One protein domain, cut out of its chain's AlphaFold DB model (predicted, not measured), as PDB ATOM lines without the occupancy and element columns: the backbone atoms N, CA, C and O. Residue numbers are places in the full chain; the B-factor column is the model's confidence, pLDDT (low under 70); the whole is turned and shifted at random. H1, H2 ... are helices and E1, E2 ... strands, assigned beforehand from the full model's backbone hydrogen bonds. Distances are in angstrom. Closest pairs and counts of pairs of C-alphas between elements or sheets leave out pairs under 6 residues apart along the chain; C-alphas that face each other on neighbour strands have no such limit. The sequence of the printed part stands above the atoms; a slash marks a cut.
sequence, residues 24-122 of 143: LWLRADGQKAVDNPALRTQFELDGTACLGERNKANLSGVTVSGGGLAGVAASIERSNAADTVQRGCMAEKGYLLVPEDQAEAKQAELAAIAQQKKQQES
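What this domain is: This is residues 24 to 122 of the 143 residues of an uncharacterized protein of Bradyrhizobium sp. CIR18 (UniProt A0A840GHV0). H1 and H2 make a long helical hairpin, with the small antiparallel sheet E1 E2 at its open end and H3 running on beyond. The 99 printed residues, mostly helix, include E1, H1, H2, E2, H3. The whole is loose, radius of gyration of the C-alphas 17.8 A, spanning 61 by 24 by 23 A.

How they stand to each other: Start at E1, residues 24 to 27, antiparallel to E2, residues 95 to 99; N 26 and O 96 are 2.9 A apart. H1, residues 37 to 59, touches H2, residues 69 to 92, opposite ways at 35.0 degrees, only just steep; their closest C-alphas, 54 and 82, are 4.9 A apart. H3, residues 100 to 122, is apart from both; its closest C-alpha to E1, 100, is 5.6 A from C-alpha 24. Every O i to N i+4 pair is within hydrogen-bond range in H1 and H2, 17 of 19 in H3.

Where its parts are: Find C-alpha 24 at (173.814, 253.922, 155.986); H2 spans 35.2 A; H3 ends at C-alpha 122, (182.961, 250.291, 125.980).

The domain as a whole: Residues 61 to 66 have pLDDT under 70.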
ATOM      1  N   LEU A  24     173.325 252.880 156.872       92.25
ATOM      2  CA  LEU A  24     173.814 253.922 155.986       92.25
ATOM      3  C   LEU A  24     173.302 253.673 154.566       92.25
ATOM      4  O   LEU A  24     173.238 252.535 154.098       92.25
ATOM      5  N   TRP A  25     172.903 254.745 153.888       93.19
ATOM      6  CA  TRP A  25     172.440 254.690 152.506       93.19
ATOM      7  C   TRP A  25     173.623 254.848 151.552       93.19
ATOM      8  O   TRP A  25     174.303 255.873 151.571       93.19
ATOM      9  N   LEU A  26     173.845 253.855 150.696       93.19
ATOM     10  CA  LEU A  26     174.852 253.889 149.636       93.19
ATOM     11  C   LEU A  26     174.187 253.954 148.270       93.19
ATOM     12  O   LEU A  26     173.112 253.394 148.085       93.19
ATOM     13  N   ARG A  27     174.828 254.577 147.279       93.81
ATOM     14  CA  ARG A  27     174.337 254.496 145.899       93.81
ATOM     15  C   ARG A  27     174.713 253.155 145.272       93.81
ATOM     16  O   ARG A  27     175.871 252.745 145.303       93.81
ATOM     17  N   ALA A  28     173.745 252.509 144.631       92.38
ATOM     18  CA  ALA A  28     173.920 251.234 143.937       92.38
ATOM     19  C   ALA A  28     174.811 251.334 142.682       92.38
ATOM     20  O   ALA A  28     175.292 250.321 142.184       92.38
ATOM     21  N   ASP A  29     175.049 252.545 142.172       88.94
ATOM     22  CA  ASP A  29     175.943 252.808 141.038       88.94
ATOM     23  C   ASP A  29     177.430 252.903 141.433       88.94
ATOM     24  O   ASP A  29     178.286 253.140 140.576       88.94
ATOM     25  N   GLY A  30     177.751 252.734 142.721       87.25
ATOM     26  CA  GLY A  30     179.118 252.765 143.237       87.25
ATOM     27  C   GLY A  30     179.739 254.163 143.311       87.25
ATOM     28  O   GLY A  30     180.901 254.284 143.707       87.25
ATOM     29  N   GLN A  31     179.000 255.224 142.974       87.62
ATOM     30  CA  GLN A  31     179.472 256.600 143.123       87.62
ATOM     31  C   GLN A  31     179.473 257.016 144.600       87.62
ATOM     32  O   GLN A  31     178.543 256.703 145.347       87.62
ATOM     33  N   LYS A  32     180.501 257.761 145.026       84.81
ATOM     34  CA  LYS A  32     180.566 258.345 146.372       84.81
ATOM     35  C   LYS A  32     180.178 259.818 146.329       84.81
ATOM     36  O   LYS A  32     180.583 260.553 145.434       84.81
ATOM     37  N   ALA A  33     179.463 260.272 147.354       79.12
ATOM     38  CA  ALA A  33     179.114 261.685 147.504       79.12
ATOM     39  C   ALA A  33     180.342 262.601 147.696       79.12
ATOM     40  O   ALA A  33     180.272 263.786 147.388       79.12
ATOM     41  N   VAL A  34     181.467 262.059 148.180       79.81
ATOM     42  CA  VAL A  34     182.730 262.803 148.359       79.81
ATOM     43  C   VAL A  34     183.330 263.231 147.019       79.81
ATOM     44  O   VAL A  34     183.883 264.320 146.917       79.81
ATOM     45  N   ASP A  35     183.161 262.412 145.981       80.38
ATOM     46  CA  ASP A  35     183.756 262.658 144.666       80.38
ATOM     47  C   ASP A  35     182.914 263.633 143.821       80.38
ATOM     48  O   ASP A  35     183.376 264.127 142.793       80.38
ATOM     49  N   ASN A  36     181.670 263.921 144.233       85.69
ATOM     50  CA  ASN A  36     180.768 264.817 143.514       85.69
ATOM     51  C   ASN A  36     179.753 265.501 144.457       85.69
ATOM     52  O   ASN A  36     178.814 264.846 144.927       85.69
ATOM     53  N   PRO A  37     179.845 266.830 144.669       89.38
ATOM     54  CA  PRO A  37     178.930 267.549 145.553       89.38
ATOM     55  C   PRO A  37     177.471 267.495 145.084       89.38
ATOM     56  O   PRO A  37     176.570 267.540 145.921       89.38
ATOM     57  N   ALA A  38     177.214 267.330 143.781       92.56
ATOM     58  CA  ALA A  38     175.859 267.176 143.267       92.56
ATOM     59  C   ALA A  38     175.198 265.891 143.786       92.56
ATOM     60  O   ALA A  38     174.004 265.897 144.061       92.56
ATOM     61  N   LEU A  39     175.957 264.808 143.990       91.12
ATOM     62  CA  LEU A  39     175.416 263.557 144.533       91.12
ATOM     63  C   LEU A  39     174.984 263.696 145.992       91.12
ATOM     64  O   LEU A  39     174.025 263.046 146.402       91.12
ATOM     65  N   ARG A  40     175.652 264.562 146.763       90.62
ATOM     66  CA  ARG A  40     175.226 264.880 148.130       90.62
ATOM     67  C   ARG A  40     173.873 265.586 148.128       90.62
ATOM     68  O   ARG A  40     172.969 265.164 148.837       90.62
ATOM     69  N   THR A  41     173.710 266.592 147.272       94.12
ATOM     70  CA  THR A  41     172.424 267.283 147.112       94.12
ATOM     71  C   THR A  41     171.337 266.347 146.582       94.12
ATOM     72  O   THR A  41     170.213 266.390 147.068       94.12
ATOM     73  N   GLN A  42     171.651 265.458 145.633       94.19
ATOM     74  CA  GLN A  42     170.697 264.450 145.150       94.19
ATOM     75  C   GLN A  42     170.234 263.525 146.277       94.19
ATOM     76  O   GLN A  42     169.038 263.309 146.426       94.19
ATOM     77  N   PHE A  43     171.154 263.054 147.123       94.81
ATOM     78  CA  PHE A  43     170.798 262.242 148.282       94.81
ATOM     79  C   PHE A  43     169.860 262.977 149.251       94.81
ATOM     80  O   PHE A  43     168.889 262.393 149.726       94.81
ATOM     81  N   GLU A  44     170.106 264.260 149.520       94.12
ATOM     82  CA  GLU A  44     169.237 265.078 150.380       94.12
ATOM     83  C   GLU A  44     167.833 265.260 149.776       94.12
ATOM     84  O   GLU A  44     166.827 265.143 150.484       94.12
ATOM     85  N   LEU A  45     167.752 265.500 148.463       96.81
ATOM     86  CA  LEU A  45     166.486 265.635 147.739       96.81
ATOM     87  C   LEU A  45     165.701 264.318 147.715       96.81
ATOM     88  O   LEU A  45     164.518 264.304 148.059       96.81
ATOM     89  N   ASP A  46     166.355 263.211 147.360       96.56
ATOM     90  CA  ASP A  46     165.738 261.884 147.318       96.56
ATOM     91  C   ASP A  46     165.308 261.431 148.719       96.56
ATOM     92  O   ASP A  46     164.186 260.958 148.901       96.56
ATOM     93  N   GLY A  47     166.152 261.657 149.730       95.94
ATOM     94  CA  GLY A  47     165.831 261.377 151.126       95.94
ATOM     95  C   GLY A  47     164.601 262.149 151.597       95.94
ATOM     96  O   GLY A  47     163.707 261.566 152.211       95.94
ATOM     97  N   THR A  48     164.501 263.434 151.253       97.31
ATOM     98  CA  THR A  48     163.332 264.264 151.583       97.31
ATOM     99  C   THR A  48     162.071 263.768 150.878       97.31
ATOM    100  O   THR A  48     161.022 263.637 151.512       97.31
ATOM    101  N   ALA A  49     162.164 263.434 149.589       97.38
ATOM    102  CA  ALA A  49     161.042 262.892 148.828       97.38
ATOM    103  C   ALA A  49     160.541 261.567 149.429       97.38
ATOM    104  O   ALA A  49     159.345 261.404 149.677       97.38
ATOM    105  N   CYS A  50     161.454 260.648 149.754       97.00
ATOM    106  CA  CYS A  50     161.103 259.351 150.328       97.00
ATOM    107  C   CYS A  50     160.608 259.440 151.779       97.00
ATOM    108  O   CYS A  50     159.743 258.660 152.184       97.00
ATOM    109  N   LEU A  51     161.091 260.410 152.561       95.56
ATOM    110  CA  LEU A  51     160.510 260.739 153.867       95.56
ATOM    111  C   LEU A  51     159.067 261.250 153.732       95.56
ATOM    112  O   LEU A  51     158.224 260.935 154.573       95.56
ATOM    113  N   GLY A  52     158.760 261.991 152.665       94.94
ATOM    114  CA  GLY A  52     157.394 262.389 152.322       94.94
ATOM    115  C   GLY A  52     156.467 261.188 152.115       94.94
ATOM    116  O   GLY A  52     155.407 261.119 152.739       94.94
ATOM    117  N   GLU A  53     156.894 260.201 151.322       94.06
ATOM    118  CA  GLU A  53     156.113 258.974 151.088       94.06
ATOM    119  C   GLU A  53     155.927 258.145 152.369       94.06
ATOM    120  O   GLU A  53     154.833 257.635 152.625       94.06
ATOM    121  N   ARG A  54     156.942 258.082 153.241       93.94
ATOM    122  CA  ARG A  54     156.808 257.484 154.579       93.94
ATOM    123  C   ARG A  54     155.739 258.175 155.416       93.94
ATOM    124  O   ARG A  54     154.897 257.508 156.014       93.94
ATOM    125  N   ASN A  55     155.772 259.504 155.481       92.12
ATOM    126  CA  ASN A  55     154.810 260.273 156.269       92.12
ATOM    127  C   ASN A  55     153.388 260.080 155.737       92.12
ATOM    128  O   ASN A  55     152.464 259.861 156.516       92.12
ATOM    129  N   LYS A  56     153.222 260.070 154.413       88.38
ATOM    130  CA  LYS A  56     151.950 259.761 153.753       88.38
ATOM    131  C   LYS A  56     151.441 258.364 154.117       88.38
ATOM    132  O   LYS A  56     150.274 258.222 154.480       88.38
ATOM    133  N   ALA A  57     152.308 257.351 154.095       86.19
ATOM    134  CA  ALA A  57     151.958 255.999 154.528       86.19
ATOM    135  C   ALA A  57     151.561 255.956 156.013       86.19
ATOM    136  O   ALA A  57     150.572 255.318 156.371       86.19
ATOM    137  N   ASN A  58     152.261 256.695 156.873       85.00
ATOM    138  CA  ASN A  58     151.970 256.731 158.304       85.00
ATOM    139  C   ASN A  58     150.619 257.406 158.621       85.00
ATOM    140  O   ASN A  58     149.890 256.946 159.497       85.00
ATOM    141  N   LEU A  59     150.252 258.457 157.878       82.50
ATOM    142  CA  LEU A  59     148.969 259.160 158.021       82.50
ATOM    143  C   LEU A  59     147.767 258.349 157.512       82.50
ATOM    144  O   LEU A  59     146.643 258.586 157.946       82.50
ATOM    145  N   SER A  60     147.991 257.380 156.619       74.56
ATOM    146  CA  SER A  60     146.930 256.515 156.080       74.56
ATOM    147  C   SER A  60     146.392 255.488 157.091       74.56
ATOM    148  O   SER A  60     145.299 254.952 156.916       74.56
ATOM    149  N   GLY A  61     147.126 255.239 158.181       66.44
ATOM    150  CA  GLY A  61     146.713 254.332 159.244       66.44
ATOM    151  C   GLY A  61     145.789 255.013 160.250       66.44
ATOM    152  O   GLY A  61     146.246 255.416 161.319       66.44
ATOM    153  N   VAL A  62     144.495 255.127 159.938       61.00
ATOM    154  CA  VAL A  62     143.492 255.617 160.896       61.00
ATOM    155  C   VAL A  62     143.411 254.644 162.071       61.00
ATOM    156  O   VAL A  62     142.874 253.542 161.962       61.00
ATOM    157  N   THR A  63     143.947 255.038 163.222       58.41
ATOM    158  CA  THR A  63     143.854 254.248 164.448       58.41
ATOM    159  C   THR A  63     142.510 254.431 165.114       58.41
ATOM    160  O   THR A  63     142.377 255.191 166.067       58.41
ATOM    161  N   VAL A  64     141.531 253.646 164.682       56.81
ATOM    162  CA  VAL A  64     140.412 253.258 165.553       56.81
ATOM    163  C   VAL A  64     140.854 252.053 166.394       56.81
ATOM    164  O   VAL A  64     140.203 251.017 166.455       56.81
ATOM    165  N   SER A  65     142.036 252.137 167.001       57.75
ATOM    166  CA  SER A  65     142.526 251.135 167.943       57.75
ATOM    167  C   SER A  65     142.423 251.785 169.310       57.75
ATOM    168  O   SER A  65     143.210 252.677 169.623       57.75
ATOM    169  N   GLY A  66     141.394 251.399 170.069       59.47
ATOM    170  CA  GLY A  66     141.174 251.867 171.434       59.47
ATOM    171  C   GLY A  66     142.484 251.846 172.219       59.47
ATOM    172  O   GLY A  66     143.264 250.897 172.101       59.47
ATOM    173  N   GLY A  67     142.762 252.936 172.936       70.44
ATOM    174  CA  GLY A  67     144.021 253.127 173.651       70.44
ATOM    175  C   GLY A  67     144.396 251.943 174.552       70.44
ATOM    176  O   GLY A  67     143.562 251.126 174.933       70.44
ATOM    177  N   GLY A  68     145.679 251.850 174.896       79.31
ATOM    178  CA  GLY A  68     146.242 250.744 175.677       79.31
ATOM    179  C   GLY A  68     147.317 249.974 174.909       79.31
ATOM    180  O   GLY A  68     147.747 250.387 173.833       79.31
ATOM    181  N   LEU A  69     147.761 248.843 175.465       78.06
ATOM    182  CA  LEU A  69     148.862 248.026 174.924       78.06
ATOM    183  C   LEU A  69     148.636 247.583 173.467       78.06
ATOM    184  O   LEU A  69     149.580 247.576 172.680       78.06
ATOM    185  N   ALA A  70     147.391 247.286 173.080       77.31
ATOM    186  CA  ALA A  70     147.046 246.939 171.699       77.31
ATOM    187  C   ALA A  70     147.252 248.119 170.729       77.31
ATOM    188  O   ALA A  70     147.773 247.938 169.630       77.31
ATOM    189  N   GLY A  71     146.914 249.342 171.153       79.12
ATOM    190  CA  GLY A  71     147.182 250.560 170.385       79.12
ATOM    191  C   GLY A  71     148.680 250.842 170.238       79.12
ATOM    192  O   GLY A  71     149.123 251.262 169.166       79.12
ATOM    193  N   VAL A  72     149.474 250.540 171.273       80.81
ATOM    194  CA  VAL A  72     150.941 250.649 171.224       80.81
ATOM    195  C   VAL A  72     151.526 249.639 170.233       80.81
ATOM    196  O   VAL A  72     152.281 250.041 169.351       80.81
ATOM    197  N   ALA A  73     151.131 248.364 170.289       82.69
ATOM    198  CA  ALA A  73     151.594 247.353 169.332       82.69
ATOM    199  C   ALA A  73     151.245 247.734 167.878       82.69
ATOM    200  O   ALA A  73     152.122 247.750 167.012       82.69
ATOM    201  N   ALA A  74     150.004 248.169 167.632       81.12
ATOM    202  CA  ALA A  74     149.565 248.620 166.313       81.12
ATOM    203  C   ALA A  74     150.339 249.854 165.808       81.12
ATOM    204  O   ALA A  74     150.420 250.082 164.600       81.12
ATOM    205  N   SER A  75     150.869 250.694 166.707       81.38
ATOM    206  CA  SER A  75     151.681 251.865 166.337       81.38
ATOM    207  C   SER A  75     153.094 251.489 165.892       81.38
ATOM    208  O   SER A  75     153.625 252.087 164.952       81.38
ATOM    209  N   ILE A  76     153.671 250.452 166.500       85.44
ATOM    210  CA  ILE A  76     154.982 249.923 166.118       85.44
ATOM    211  C   ILE A  76     154.895 249.268 164.741       85.44
ATOM    212  O   ILE A  76     155.729 249.531 163.878       85.44
ATOM    213  N   GLU A  77     153.857 248.470 164.494       84.69
ATOM    214  CA  GLU A  77     153.673 247.810 163.200       84.69
ATOM    215  C   GLU A  77     153.481 248.815 162.055       84.69
ATOM    216  O   GLU A  77     154.123 248.691 161.011       84.69
ATOM    217  N   ARG A  78     152.710 249.886 162.280       84.06
ATOM    218  CA  ARG A  78     152.601 250.998 161.320       84.06
ATOM    219  C   ARG A  78     153.923 251.712 161.081       84.06
ATOM    220  O   ARG A  78     154.229 252.027 159.935       84.06
ATOM    221  N   SER A  79     154.714 251.928 162.128       85.38
ATOM    222  CA  SER A  79     156.038 252.543 161.988       85.38
ATOM    223  C   SER A  79     156.956 251.675 161.119       85.38
ATOM    224  O   SER A  79     157.538 252.175 160.163       85.38
ATOM    225  N   ASN A  80     156.985 250.359 161.357       89.00
ATOM    226  CA  ASN A  80     157.752 249.409 160.543       89.00
ATOM    227  C   ASN A  80     157.273 249.357 159.079       89.00
ATOM    228  O   ASN A  80     158.087 249.264 158.152       89.00
ATOM    229  N   ALA A  81     155.958 249.420 158.854       88.12
ATOM    230  CA  ALA A  81     155.381 249.472 157.513       88.12
ATOM    231  C   ALA A  81     155.772 250.771 156.788       88.12
ATOM    232  O   ALA A  81     156.239 250.727 155.651       88.12
ATOM    233  N   ALA A  82     155.677 251.918 157.463       90.44
ATOM    234  CA  ALA A  82     156.086 253.212 156.923       90.44
ATOM    235  C   ALA A  82     157.600 253.260 156.629       90.44
ATOM    236  O   ALA A  82     158.016 253.761 155.583       90.44
ATOM    237  N   ASP A  83     158.434 252.670 157.489       91.19
ATOM    238  CA  ASP A  83     159.876 252.532 157.243       91.19
ATOM    239  C   ASP A  83     160.157 251.657 156.011       91.19
ATOM    240  O   ASP A  83     161.082 251.925 155.246       91.19
ATOM    241  N   THR A  84     159.334 250.634 155.763       93.31
ATOM    242  CA  THR A  84     159.432 249.806 154.551       93.31
ATOM    243  C   THR A  84     159.104 250.603 153.289       93.31
ATOM    244  O   THR A  84     159.807 250.449 152.292       93.31
ATOM    245  N   VAL A  85     158.123 251.510 153.344       95.12
ATOM    246  CA  VAL A  85     157.814 252.437 152.239       95.12
ATOM    247  C   VAL A  85     158.994 253.361 151.954       95.12
ATOM    248  O   VAL A  85     159.397 253.499 150.800       95.12
ATOM    249  N   GLN A  86     159.610 253.934 152.995       95.00
ATOM    250  CA  GLN A  86     160.805 254.760 152.814       95.00
ATOM    251  C   GLN A  86     161.930 253.968 152.147       95.00
ATOM    252  O   GLN A  86     162.567 254.462 151.218       95.00
ATOM    253  N   ARG A  87     162.177 252.736 152.615       95.38
ATOM    254  CA  ARG A  87     163.229 251.889 152.050       95.38
ATOM    255  C   ARG A  87     162.964 251.532 150.594       95.38
ATOM    256  O   ARG A  87     163.900 251.572 149.802       95.38
ATOM    257  N   GLY A  88     161.715 251.220 150.250       96.31
ATOM    258  CA  GLY A  88     161.299 250.955 148.873       96.31
ATOM    259  C   GLY A  88     161.550 252.158 147.967       96.31
ATOM    260  O   GLY A  88     162.242 252.028 146.964       96.31
ATOM    261  N   CYS A  89     161.101 253.343 148.382       97.56
ATOM    262  CA  CYS A  89     161.339 254.578 147.633       97.56
ATOM    263  C   CYS A  89     162.838 254.853 147.426       97.56
ATOM    264  O   CYS A  89     163.276 255.141 146.315       97.56
ATOM    265  N   MET A  90     163.660 254.709 148.470       97.50
ATOM    266  CA  MET A  90     165.109 254.900 148.346       97.50
ATOM    267  C   MET A  90     165.741 253.869 147.398       97.50
ATOM    268  O   MET A  90     166.614 254.222 146.606       97.50
ATOM    269  N   ALA A  91     165.277 252.618 147.420       96.62
ATOM    270  CA  ALA A  91     165.733 251.585 146.493       96.62
ATOM    271  C   ALA A  91     165.369 251.901 145.034       96.62
ATOM    272  O   ALA A  91     166.214 251.744 144.152       96.62
ATOM    273  N   GLU A  92     164.166 252.419 144.773       96.44
ATOM    274  CA  GLU A  92     163.746 252.881 143.440       96.44
ATOM    275  C   GLU A  92     164.614 254.035 142.924       96.44
ATOM    276  O   GLU A  92     164.905 254.125 141.732       96.44
ATOM    277  N   LYS A  93     165.084 254.894 143.833       95.56
ATOM    278  CA  LYS A  93     166.037 255.971 143.533       95.56
ATOM    279  C   LYS A  93     167.485 255.489 143.378       95.56
ATOM    280  O   LYS A  93     168.362 256.283 143.045       95.56
ATOM    281  N   GLY A  94     167.740 254.196 143.571       95.00
ATOM    282  CA  GLY A  94     169.054 253.586 143.396       95.00
ATOM    283  C   GLY A  94     169.929 253.623 144.647       95.00
ATOM    284  O   GLY A  94     171.154 253.581 144.519       95.00
ATOM    285  N   TYR A  95     169.340 253.693 145.842       95.75
ATOM    286  CA  TYR A  95     170.067 253.599 147.106       95.75
ATOM    287  C   TYR A  95     169.868 252.242 147.789       95.75
ATOM    288  O   TYR A  95     168.783 251.669 147.806       95.75
ATOM    289  N   LEU A  96     170.928 251.742 148.410       94.19
ATOM    290  CA  LEU A  96     170.959 250.512 149.188       94.19
ATOM    291  C   LEU A  96     171.190 250.857 150.655       94.19
ATOM    292  O   LEU A  96     172.111 251.605 150.981       94.19
ATOM    293  N   LEU A  97     170.365 250.299 151.537       94.88
ATOM    294  CA  LEU A  97     170.555 250.423 152.977       94.88
ATOM    295  C   LEU A  97     171.491 249.316 153.453       94.88
ATOM    296  O   LEU A  97     171.162 248.137 153.321       94.88
ATOM    297  N   VAL A  98     172.631 249.684 154.025       94.06
ATOM    298  CA  VAL A  98     173.618 248.731 154.542       94.06
ATOM    299  C   VAL A  98     174.011 249.076 155.975       94.06
ATOM    300  O   VAL A  98     173.954 250.244 156.352       94.06
ATOM    301  N   PRO A  99     174.407 248.095 156.794       94.38
ATOM    302  CA  PRO A  99     175.036 248.364 158.081       94.38
ATOM    303  C   PRO A  99     176.315 249.202 157.916       94.38
ATOM    304  O   PRO A  99     177.066 249.000 156.961       94.38
ATOM    305  N   GLU A 100     176.560 250.152 158.820       91.69
ATOM    306  CA  GLU A 100     177.711 251.068 158.765       91.69
ATOM    307  C   GLU A 100     179.053 250.316 158.755       91.69
ATOM    308  O   GLU A 100     179.952 250.676 158.000       91.69
ATOM    309  N   ASP A 101     179.157 249.211 159.496       92.56
ATOM    310  CA  ASP A 101     180.324 248.318 159.528       92.56
ATOM    311  C   ASP A 101     180.612 247.641 158.178       92.56
ATOM    312  O   ASP A 101     181.750 247.277 157.887       92.56
ATOM    313  N   GLN A 102     179.595 247.498 157.326       93.06
ATOM    314  CA  GLN A 102     179.713 246.897 155.996       93.06
ATOM    315  C   GLN A 102     179.743 247.939 154.876       93.06
ATOM    316  O   GLN A 102     179.953 247.580 153.713       93.06
ATOM    317  N   ALA A 103     179.535 249.216 155.197       92.00
ATOM    318  CA  ALA A 103     179.341 250.261 154.204       92.00
ATOM    319  C   ALA A 103     180.561 250.427 153.293       92.00
ATOM    320  O   ALA A 103     180.420 250.489 152.073       92.00
ATOM    321  N   GLU A 104     181.771 250.427 153.850       90.31
ATOM    322  CA  GLU A 104     182.994 250.585 153.059       90.31
ATOM    323  C   GLU A 104     183.241 249.397 152.122       90.31
ATOM    324  O   GLU A 104     183.520 249.590 150.935       90.31
ATOM    325  N   ALA A 105     183.075 248.173 152.632       93.94
ATOM    326  CA  ALA A 105     183.239 246.951 151.852       93.94
ATOM    327  C   ALA A 105     182.219 246.883 150.706       93.94
ATOM    328  O   ALA A 105     182.584 246.631 149.556       93.94
ATOM    329  N   LYS A 106     180.946 247.187 150.994       93.19
ATOM    330  CA  LYS A 106     179.884 247.223 149.983       93.19
ATOM    331  C   LYS A 106     180.091 248.337 148.968       93.19
ATOM    332  O   LYS A 106     179.885 248.118 147.777       93.19
ATOM    333  N   GLN A 107     180.561 249.503 149.395       91.75
ATOM    334  CA  GLN A 107     180.883 250.588 148.475       91.75
ATOM    335  C   GLN A 107     182.011 250.197 147.510       91.75
ATOM    336  O   GLN A 107     181.933 250.518 146.324       91.75
ATOM    337  N   ALA A 108     183.049 249.508 147.993       92.06
ATOM    338  CA  ALA A 108     184.140 249.028 147.146       92.06
ATOM    339  C   ALA A 108     183.653 247.986 146.123       92.06
ATOM    340  O   ALA A 108     184.004 248.072 144.946       92.06
ATOM    341  N   GLU A 109     182.794 247.055 146.548       93.38
ATOM    342  CA  GLU A 109     182.162 246.059 145.673       93.38
ATOM    343  C   GLU A 109     181.345 246.728 144.552       93.38
ATOM    344  O   GLU A 109     181.549 246.446 143.370       93.38
ATOM    345  N   LEU A 110     180.470 247.677 144.903       92.69
ATOM    346  CA  LEU A 110     179.635 248.406 143.943       92.69
ATOM    347  C   LEU A 110     180.475 249.238 142.965       92.69
ATOM    348  O   LEU A 110     180.186 249.266 141.767       92.69
ATOM    349  N   ALA A 111     181.548 249.874 143.445       90.69
ATOM    350  CA  ALA A 111     182.476 250.614 142.595       90.69
ATOM    351  C   ALA A 111     183.196 249.697 141.590       90.69
ATOM    352  O   ALA A 111     183.320 250.052 140.416       90.69
ATOM    353  N   ALA A 112     183.620 248.502 142.013       92.81
ATOM    354  CA  ALA A 112     184.241 247.519 141.126       92.81
ATOM    355  C   ALA A 112     183.263 247.030 140.043       92.81
ATOM    356  O   ALA A 112     183.611 246.997 138.861       92.81
ATOM    357  N   ILE A 113     182.015 246.726 140.415       92.69
ATOM    358  CA  ILE A 113     180.964 246.327 139.465       92.69
ATOM    359  C   ILE A 113     180.680 247.453 138.461       92.69
ATOM    360  O   ILE A 113     180.558 247.199 137.261       92.69
ATOM    361  N   ALA A 114     180.619 248.705 138.918       90.06
ATOM    362  CA  ALA A 114     180.407 249.858 138.049       90.06
ATOM    363  C   ALA A 114     181.545 250.034 137.029       90.06
ATOM    364  O   ALA A 114     181.291 250.334 135.861       90.06
ATOM    365  N   GLN A 115     182.798 249.808 137.434       89.00
ATOM    366  CA  GLN A 115     183.942 249.832 136.518       89.00
ATOM    367  C   GLN A 115     183.875 248.700 135.487       89.00
ATOM    368  O   GLN A 115     184.085 248.950 134.300       89.00
ATOM    369  N   GLN A 116     183.529 247.482 135.907       90.62
ATOM    370  CA  GLN A 116     183.359 246.352 134.990       90.62
ATOM    371  C   GLN A 116     182.248 246.613 133.972       90.62
ATOM    372  O   GLN A 116     182.452 246.381 132.783       90.62
ATOM    373  N   LYS A 117     181.100 247.153 134.403       90.00
ATOM    374  CA  LYS A 117     180.018 247.544 133.486       90.00
ATOM    375  C   LYS A 117     180.486 248.570 132.460       90.00
ATOM    376  O   LYS A 117     180.301 248.346 131.270       90.00
ATOM    377  N   LYS A 118     181.181 249.629 132.890       88.06
ATOM    378  CA  LYS A 118     181.748 250.631 131.969       88.06
ATOM    379  C   LYS A 118     182.696 250.001 130.944       88.06
ATOM    380  O   LYS A 118     182.640 250.332 129.761       88.06
ATOM    381  N   GLN A 119     183.545 249.069 131.374       88.06
ATOM    382  CA  GLN A 119     184.443 248.344 130.472       88.06
ATOM    383  C   GLN A 119     183.665 247.471 129.478       88.06
ATOM    384  O   GLN A 119     183.952 247.510 128.284       88.06
ATOM    385  N   GLN A 120     182.645 246.742 129.933       87.50
ATOM    386  CA  GLN A 120     181.791 245.919 129.071       87.50
ATOM    387  C   GLN A 120     181.016 246.755 128.049       87.50
ATOM    388  O   GLN A 120     180.958 246.377 126.883       87.50
ATOM    389  N   GLU A 121     180.469 247.899 128.453       87.75
ATOM    390  CA  GLU A 121     179.773 248.837 127.568       87.75
ATOM    391  C   GLU A 121     180.726 249.422 126.523       87.75
ATOM    392  O   GLU A 121     180.399 249.440 125.338       87.75
ATOM    393  N   SER A 122     181.941 249.812 126.922       81.94
ATOM    394  CA  SER A 122     182.961 250.291 125.980       81.94
ATOM    395  C   SER A 122     183.422 249.198 125.006       81.94
ATOM    396  O   SER A 122     183.587 249.458 123.816       81.94
TER     397      SER A 122